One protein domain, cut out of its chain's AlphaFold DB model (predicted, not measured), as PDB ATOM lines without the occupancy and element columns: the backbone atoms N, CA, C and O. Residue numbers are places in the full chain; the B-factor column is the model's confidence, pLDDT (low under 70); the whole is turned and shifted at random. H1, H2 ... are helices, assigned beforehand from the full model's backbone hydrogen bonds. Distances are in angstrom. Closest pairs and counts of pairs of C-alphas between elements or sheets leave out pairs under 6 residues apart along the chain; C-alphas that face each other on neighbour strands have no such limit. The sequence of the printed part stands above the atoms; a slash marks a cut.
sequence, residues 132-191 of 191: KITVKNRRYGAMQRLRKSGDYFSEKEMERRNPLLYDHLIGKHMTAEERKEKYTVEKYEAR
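What this domain is: This is residues 132 to 191 of the 191 residues of the protein "DUF2052 domain-containing protein" of Penaeus vannamei (UniProt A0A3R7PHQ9). What would one see first? An open, strung-out row of helices: the long helix H1 is an arm at one end, the short helices H2 and H3 make a small corner between, and H4 is a second, separate arm at the other end. H1 sticks out with residues 132 to 142 and 144 to 149, and H4 with residues 176 to 178 and 180 to 189. What is it made of? The printed part has 60 residues with four named helices, in the order H1, H2, H3, H4, and no named strand; the class is all helix. How compact is it? It is only just extended, close to loose, with a radius of gyration of the C-alphas of 15.8 A, and its C-alphas span 46 by 27 by 15 A.

How they stand to each other: What does the longest helix meet? H1, residues 132 to 149, touches no helix. It is apart from H2, residues 155 to 161, from H3, residues 163 to 169, and from H4, residues 176 to 189. Which helices touch? H2 and H3 touch only at the corner by their link, with 4 pairs of C-alphas within 8 A; their closest C-alphas, those of Glu 159 and Tyr 166, are 5.3 A apart. Their lines stand at a steep tilt of 50 degrees, and they run opposite ways. Where does H4 stand? It touches no helix, and it is apart from H2 and from H3. How do the backbones run? In H1, H2 and H3 every O i to N i+4 pair is within hydrogen-bond range; in H4 it is 9 of 10.

Where its parts are: Where does the longest helix run? H1 runs from C-alpha 132 at (7.429, 62.187, 58.395) to C-alpha 149 at (18.090, 53.998, 36.029), 26.1 A from first to last C-alpha. Where are the short helices? H2, from Glu 155 to Arg 161, and H3, from Pro 163 to Leu 169, each measure 10.1 A. Where does the last helix end? H4, 20.5 A long, begins at Ala 176 and ends with C-alpha 189 at (18.089, 35.967, 24.133).

The domain as a whole: How large is it? The two C-alphas farthest apart, those of Lys 132 and Arg 191, are 48.7 A apart, and the outline is only just elongated. Are there cuts or long links? The printed part has no cut. The links H1 to H2 and H2 to H3 are tight, the link H3 to H4 is short, and there is no long link. Where is confidence low? The mean pLDDT of the printed part is 89.1, and residues 186 to 191 are under 70; Arg 191 is the chain's last residue.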
ATOM      1  N   LYS A 132       8.302  62.706  59.464       91.06
ATOM      2  CA  LYS A 132       7.429  62.187  58.395       91.06
ATOM      3  C   LYS A 132       7.804  62.745  57.021       91.06
ATOM      4  O   LYS A 132       7.841  61.983  56.053       91.06
ATOM      5  N   ILE A 133       8.083  64.044  56.925       93.06
ATOM      6  CA  ILE A 133       8.499  64.685  55.671       93.06
ATOM      7  C   ILE A 133       9.850  64.138  55.205       93.06
ATOM      8  O   ILE A 133       9.972  63.739  54.050       93.06
ATOM      9  N   THR A 134      10.834  64.019  56.094       91.81
ATOM     10  CA  THR A 134      12.155  63.465  55.768       91.81
ATOM     11  C   THR A 134      12.051  62.046  55.209       91.81
ATOM     12  O   THR A 134      12.680  61.729  54.198       91.81
ATOM     13  N   VAL A 135      11.207  61.192  55.800       93.38
ATOM     14  CA  VAL A 135      10.964  59.835  55.281       93.38
ATOM     15  C   VAL A 135      10.322  59.873  53.893       93.38
ATOM     16  O   VAL A 135      10.754  59.125  53.012       93.38
ATOM     17  N   LYS A 136       9.325  60.740  53.669       96.06
ATOM     18  CA  LYS A 136       8.697  60.919  52.348       96.06
ATOM     19  C   LYS A 136       9.716  61.385  51.307       96.06
ATOM     20  O   LYS A 136       9.813  60.764  50.254       96.06
ATOM     21  N   ASN A 137      10.530  62.386  51.632       97.06
ATOM     22  CA  ASN A 137      11.559  62.925  50.743       97.06
ATOM     23  C   ASN A 137      12.626  61.876  50.413       97.06
ATOM     24  O   ASN A 137      13.011  61.729  49.254       97.06
ATOM     25  N   ARG A 138      13.053  61.073  51.398       97.06
ATOM     26  CA  ARG A 138      13.993  59.965  51.175       97.06
ATOM     27  C   ARG A 138      13.412  58.900  50.246       97.06
ATOM     28  O   ARG A 138      14.101  58.449  49.332       97.06
ATOM     29  N   ARG A 139      12.154  58.499  50.467       97.69
ATOM     30  CA  ARG A 139      11.440  57.529  49.614       97.69
ATOM     31  C   ARG A 139      11.268  58.057  48.196       97.69
ATOM     32  O   ARG A 139      11.537  57.335  47.244       97.69
ATOM     33  N   TYR A 140      10.889  59.322  48.069       97.81
ATOM     34  CA  TYR A 140      10.781  59.996  46.787       97.81
ATOM     35  C   TYR A 140      12.128  60.022  46.060       97.81
ATOM     36  O   TYR A 140      12.203  59.591  44.917       97.81
ATOM     37  N   GLY A 141      13.213  60.414  46.733       97.94
ATOM     38  CA  GLY A 141      14.556  60.393  46.153       97.94
ATOM     39  C   GLY A 141      15.001  58.994  45.710       97.94
ATOM     40  O   GLY A 141      15.605  58.851  44.652       97.94
ATOM     41  N   ALA A 142      14.671  57.951  46.478       97.19
ATOM     42  CA  ALA A 142      14.921  56.568  46.072       97.19
ATOM     43  C   ALA A 142      14.122  56.181  44.818       97.19
ATOM     44  O   ALA A 142      14.702  55.657  43.872       97.19
ATOM     45  N   MET A 143      12.826  56.505  44.771       96.38
ATOM     46  CA  MET A 143      11.978  56.278  43.597       96.38
ATOM     47  C   MET A 143      12.506  57.024  42.365       96.38
ATOM     48  O   MET A 143      12.591  56.441  41.288       96.38
ATOM     49  N   GLN A 144      12.956  58.269  42.529       97.06
ATOM     50  CA  GLN A 144      13.551  59.050  41.448       97.06
ATOM     51  C   GLN A 144      14.831  58.415  40.897       97.06
ATOM     52  O   GLN A 144      15.025  58.392  39.684       97.06
ATOM     53  N   ARG A 145      15.681  57.850  41.765       96.25
ATOM     54  CA  ARG A 145      16.864  57.093  41.326       96.25
ATOM     55  C   ARG A 145      16.480  55.851  40.522       96.25
ATOM     56  O   ARG A 145      17.057  55.645  39.463       96.25
ATOM     57  N   LEU A 146      15.482  55.090  40.979       95.00
ATOM     58  CA  LEU A 146      14.974  53.905  40.269       95.00
ATOM     59  C   LEU A 146      14.345  54.257  38.916       95.00
ATOM     60  O   LEU A 146      14.490  53.522  37.944       95.00
ATOM     61  N   ARG A 147      13.659  55.399  38.836       93.94
ATOM     62  CA  ARG A 147      13.105  55.906  37.580       93.94
ATOM     63  C   ARG A 147      14.204  56.343  36.616       93.94
ATOM     64  O   ARG A 147      14.099  56.075  35.428       93.94
ATOM     65  N   LYS A 148      15.258  56.993  37.121       94.88
ATOM     66  CA  LYS A 148      16.397  57.443  36.309       94.88
ATOM     67  C   LYS A 148      17.229  56.280  35.766       94.88
ATOM     68  O   LYS A 148      17.716  56.391  34.649       94.88
ATOM     69  N   SER A 149      17.403  55.196  36.530       93.19
ATOM     70  CA  SER A 149      18.090  53.998  36.029       93.19
ATOM     71  C   SER A 149      17.293  53.274  34.942       93.19
ATOM     72  O   SER A 149      17.890  52.597  34.124       93.19
ATOM     73  N   GLY A 150      15.960  53.407  34.920       90.44
ATOM     74  CA  GLY A 150      15.088  52.803  33.903       90.44
ATOM     75  C   GLY A 150      14.817  51.308  34.105       90.44
ATOM     76  O   GLY A 150      13.709  50.854  33.839       90.44
ATOM     77  N   ASP A 151      15.763  50.565  34.678       91.12
ATOM     78  CA  ASP A 151      15.671  49.103  34.801       91.12
ATOM     79  C   ASP A 151      14.521  48.634  35.704       91.12
ATOM     80  O   ASP A 151      13.752  47.748  35.342       91.12
ATOM     81  N   TYR A 152      14.358  49.249  36.880       92.75
ATOM     82  CA  TYR A 152      13.446  48.760  37.924       92.75
ATOM     83  C   TYR A 152      11.968  48.755  37.509       92.75
ATOM     84  O   TYR A 152      11.201  47.898  37.952       92.75
ATOM     85  N   PHE A 153      11.557  49.723  36.687       91.81
ATOM     86  CA  PHE A 153      10.187  49.848  36.178       91.81
ATOM     87  C   PHE A 153      10.041  49.322  34.744       91.81
ATOM     88  O   PHE A 153       9.000  49.541  34.128       91.81
ATOM     89  N   SER A 154      11.057  48.632  34.217       91.94
ATOM     90  CA  SER A 154      10.932  47.918  32.950       91.94
ATOM     91  C   SER A 154       9.925  46.777  33.074       91.94
ATOM     92  O   SER A 154       9.728  46.201  34.148       91.94
ATOM     93  N   GLU A 155       9.287  46.440  31.960       89.44
ATOM     94  CA  GLU A 155       8.282  45.384  31.910       89.44
ATOM     95  C   GLU A 155       8.842  44.030  32.373       89.44
ATOM     96  O   GLU A 155       8.253  43.373  33.233       89.44
ATOM     97  N   LYS A 156      10.051  43.697  31.909       90.62
ATOM     98  CA  LYS A 156      10.812  42.499  32.292       90.62
ATOM     99  C   LYS A 156      11.047  42.420  33.806       90.62
ATOM    100  O   LYS A 156      10.841  41.375  34.418       90.62
ATOM    101  N   GLU A 157      11.426  43.528  34.447       93.31
ATOM    102  CA  GLU A 157      11.638  43.573  35.902       93.31
ATOM    103  C   GLU A 157      10.336  43.591  36.714       93.31
ATOM    104  O   GLU A 157      10.320  43.153  37.868       93.31
ATOM    105  N   MET A 158       9.234  44.097  36.156       92.50
ATOM    106  CA  MET A 158       7.917  44.000  36.795       92.50
ATOM    107  C   MET A 158       7.422  42.553  36.816       92.50
ATOM    108  O   MET A 158       7.038  42.062  37.880       92.50
ATOM    109  N   GLU A 159       7.509  41.861  35.681       93.44
ATOM    110  CA  GLU A 159       7.164  40.444  35.562       93.44
ATOM    111  C   GLU A 159       8.053  39.570  36.449       93.44
ATOM    112  O   GLU A 159       7.533  38.779  37.232       93.44
ATOM    113  N   ARG A 160       9.379  39.777  36.435       94.44
ATOM    114  CA  ARG A 160      10.323  39.030  37.284       94.44
ATOM    115  C   ARG A 160       9.980  39.117  38.773       94.44
ATOM    116  O   ARG A 160      10.135  38.140  39.501       94.44
ATOM    117  N   ARG A 161       9.552  40.293  39.249       94.94
ATOM    118  CA  ARG A 161       9.256  40.530  40.673       94.94
ATOM    119  C   ARG A 161       7.899  39.988  41.098       94.94
ATOM    120  O   ARG A 161       7.769  39.532  42.233       94.94
ATOM    121  N   ASN A 162       6.886  40.087  40.239       95.69
ATOM    122  CA  ASN A 162       5.559  39.555  40.527       95.69
ATOM    123  C   ASN A 162       4.853  39.097  39.238       95.69
ATOM    124  O   ASN A 162       4.067  39.862  38.668       95.69
ATOM    125  N   PRO A 163       5.086  37.842  38.810       94.75
ATOM    126  CA  PRO A 163       4.539  37.320  37.558       94.75
ATOM    127  C   PRO A 163       3.006  37.301  37.530       94.75
ATOM    128  O   PRO A 163       2.391  37.648  36.528       94.75
ATOM    129  N   LEU A 164       2.370  36.948  38.654       96.12
ATOM    130  CA  LEU A 164       0.911  36.844  38.743       96.12
ATOM    131  C   LEU A 164       0.234  38.216  38.641       96.12
ATOM    132  O   LEU A 164      -0.778  38.371  37.961       96.12
ATOM    133  N   LEU A 165       0.799  39.235  39.294       94.94
ATOM    134  CA  LEU A 165       0.291  40.601  39.172       94.94
ATOM    135  C   LEU A 165       0.504  41.157  37.758       94.94
ATOM    136  O   LEU A 165      -0.362  41.872  37.252       94.94
ATOM    137  N   TYR A 166       1.631  40.822  37.129       94.94
ATOM    138  CA  TYR A 166       1.920  41.197  35.750       94.94
ATOM    139  C   TYR A 166       0.893  40.609  34.777       94.94
ATOM    140  O   TYR A 166       0.324  41.353  33.979       94.94
ATOM    141  N   ASP A 167       0.573  39.319  34.888       93.31
ATOM    142  CA  ASP A 167      -0.442  38.691  34.036       93.31
ATOM    143  C   ASP A 167      -1.818  39.362  34.199       93.31
ATOM    144  O   ASP A 167      -2.484  39.717  33.224       93.31
ATOM    145  N   HIS A 168      -2.207  39.664  35.441       95.00
ATOM    146  CA  HIS A 168      -3.479  40.324  35.728       95.00
ATOM    147  C   HIS A 168      -3.589  41.767  35.226       95.00
ATOM    148  O   HIS A 168      -4.712  42.215  34.987       95.00
ATOM    149  N   LEU A 169      -2.493  42.522  35.145       93.62
ATOM    150  CA  LEU A 169      -2.526  43.944  34.779       93.62
ATOM    151  C   LEU A 169      -2.089  44.209  33.337       93.62
ATOM    152  O   LEU A 169      -2.558  45.174  32.743       93.62
ATOM    153  N   ILE A 170      -1.216  43.367  32.787       91.62
ATOM    154  CA  ILE A 170      -0.613  43.537  31.463       91.62
ATOM    155  C   ILE A 170      -0.884  42.291  30.614       91.62
ATOM    156  O   ILE A 170      -1.546  42.392  29.583       91.62
ATOM    157  N   GLY A 171      -0.475  41.103  31.076       90.25
ATOM    158  CA  GLY A 171      -0.487  39.870  30.272       90.25
ATOM    159  C   GLY A 171      -1.846  39.491  29.667       90.25
ATOM    160  O   GLY A 171      -1.922  39.124  28.487       90.25
ATOM    161  N   LYS A 172      -2.942  39.654  30.422       91.81
ATOM    162  CA  LYS A 172      -4.315  39.385  29.953       91.81
ATOM    163  C   LYS A 172      -4.819  40.376  28.899       91.81
ATOM    164  O   LYS A 172      -5.750  40.062  28.164       91.81
ATOM    165  N   HIS A 173      -4.240  41.574  28.862       92.75
ATOM    166  CA  HIS A 173      -4.605  42.639  27.932       92.75
ATOM    167  C   HIS A 173      -3.717  42.663  26.684       92.75
ATOM    168  O   HIS A 173      -4.051  43.357  25.731       92.75
ATOM    169  N   MET A 174      -2.635  41.877  26.661       90.12
ATOM    170  CA  MET A 174      -1.798  41.712  25.475       90.12
ATOM    171  C   MET A 174      -2.543  40.974  24.361       90.12
ATOM    172  O   MET A 174      -3.177  39.927  24.581       90.12
ATOM    173  N   THR A 175      -2.391  41.479  23.142       93.88
ATOM    174  CA  THR A 175      -2.869  40.828  21.924       93.88
ATOM    175  C   THR A 175      -2.107  39.527  21.654       93.88
ATOM    176  O   THR A 175      -1.036  39.249  22.200       93.88
ATOM    177  N   ALA A 176      -2.677  38.679  20.795       89.56
ATOM    178  CA  ALA A 176      -2.031  37.428  20.409       89.56
ATOM    179  C   ALA A 176      -0.710  37.649  19.647       89.56
ATOM    180  O   ALA A 176       0.151  36.771  19.680       89.56
ATOM    181  N   GLU A 177      -0.556  38.791  18.974       90.81
ATOM    182  CA  GLU A 177       0.646  39.173  18.226       90.81
ATOM    183  C   GLU A 177       1.759  39.619  19.180       90.81
ATOM    184  O   GLU A 177       2.810  38.981  19.209       90.81
ATOM    185  N   GLU A 178       1.487  40.579  20.070       88.06
ATOM    186  CA  GLU A 178       2.440  41.053  21.094       88.06
ATOM    187  C   GLU A 178       2.937  39.912  21.993       88.06
ATOM    188  O   GLU A 178       4.118  39.818  22.335       88.06
ATOM    189  N   ARG A 179       2.040  38.981  22.351       86.88
ATOM    190  CA  ARG A 179       2.398  37.795  23.138       86.88
ATOM    191  C   ARG A 179       3.371  36.890  22.380       86.88
ATOM    192  O   ARG A 179       4.312  36.374  22.979       86.88
ATOM    193  N   LYS A 180       3.161  36.686  21.077       86.88
ATOM    194  CA  LYS A 180       4.073  35.888  20.243       86.88
ATOM    195  C   LYS A 180       5.421  36.578  20.089       86.88
ATOM    196  O   LYS A 180       6.435  35.900  20.212       86.88
ATOM    197  N   GLU A 181       5.450  37.885  19.853       86.81
ATOM    198  CA  GLU A 181       6.693  38.657  19.744       86.81
ATOM    199  C   GLU A 181       7.525  38.556  21.023       86.81
ATOM    200  O   GLU A 181       8.689  38.169  20.968       86.81
ATOM    201  N   LYS A 182       6.912  38.759  22.192       82.75
ATOM    202  CA  LYS A 182       7.610  38.652  23.478       82.75
ATOM    203  C   LYS A 182       8.253  37.273  23.694       82.75
ATOM    204  O   LYS A 182       9.460  37.178  23.909       82.75
ATOM    205  N   TYR A 183       7.476  36.193  23.566       81.44
ATOM    206  CA  TYR A 183       7.983  34.831  23.799       81.44
ATOM    207  C   TYR A 183       8.903  34.312  22.685       81.44
ATOM    208  O   TYR A 183       9.710  33.410  22.917       81.44
ATOM    209  N   THR A 184       8.800  34.848  21.464       82.81
ATOM    210  CA  THR A 184       9.772  34.538  20.407       82.81
ATOM    211  C   THR A 184      11.101  35.225  20.686       82.81
ATOM    212  O   THR A 184      12.120  34.543  20.640       82.81
ATOM    213  N   VAL A 185      11.105  36.508  21.056       72.44
ATOM    214  CA  VAL A 185      12.318  37.272  21.397       72.44
ATOM    215  C   VAL A 185      13.048  36.671  22.606       72.44
ATOM    216  O   VAL A 185      14.253  36.431  22.525       72.44
ATOM    217  N   GLU A 186      12.337  36.301  23.676       66.44
ATOM    218  CA  GLU A 186      12.935  35.652  24.859       66.44
ATOM    219  C   GLU A 186      13.661  34.336  24.527       66.44
ATOM    220  O   GLU A 186      14.707  34.027  25.100       66.44
ATOM    221  N   LYS A 187      13.145  33.567  23.561       66.50
ATOM    222  CA  LYS A 187      13.758  32.307  23.111       66.50
ATOM    223  C   LYS A 187      15.109  32.518  22.413       66.50
ATOM    224  O   LYS A 187      15.929  31.598  22.413       66.50
ATOM    225  N   TYR A 188      15.333  33.685  21.808       63.38
ATOM    226  CA  TYR A 188      16.590  34.025  21.131       63.38
ATOM    227  C   TYR A 188      17.610  34.692  22.062       63.38
ATOM    228  O   TYR A 188      18.799  34.496  21.849       63.38
ATOM    229  N   GLU A 189      17.182  35.404  23.112       64.00
ATOM    230  CA  GLU A 189      18.089  35.967  24.133       64.00
ATOM    231  C   GLU A 189      18.694  34.905  25.076       64.00
ATOM    232  O   GLU A 189      19.685  35.171  25.751       64.00
ATOM    233  N   ALA A 190      18.099  33.710  25.152       59.78
ATOM    234  CA  ALA A 190      18.519  32.624  26.045       59.78
ATOM    235  C   ALA A 190      19.511  31.611  25.420       59.78
ATOM    236  O   ALA A 190      19.772  30.567  26.025       59.78
ATOM    237  N   ARG A 191      20.028  31.879  24.213       43.34
ATOM    238  CA  ARG A 191      21.041  31.074  23.502       43.34
ATOM    239  C   ARG A 191      22.363  31.818  23.404       43.34
ATOM    240  O   ARG A 191      23.395  31.115  23.461       43.34
TER     241      ARG A 191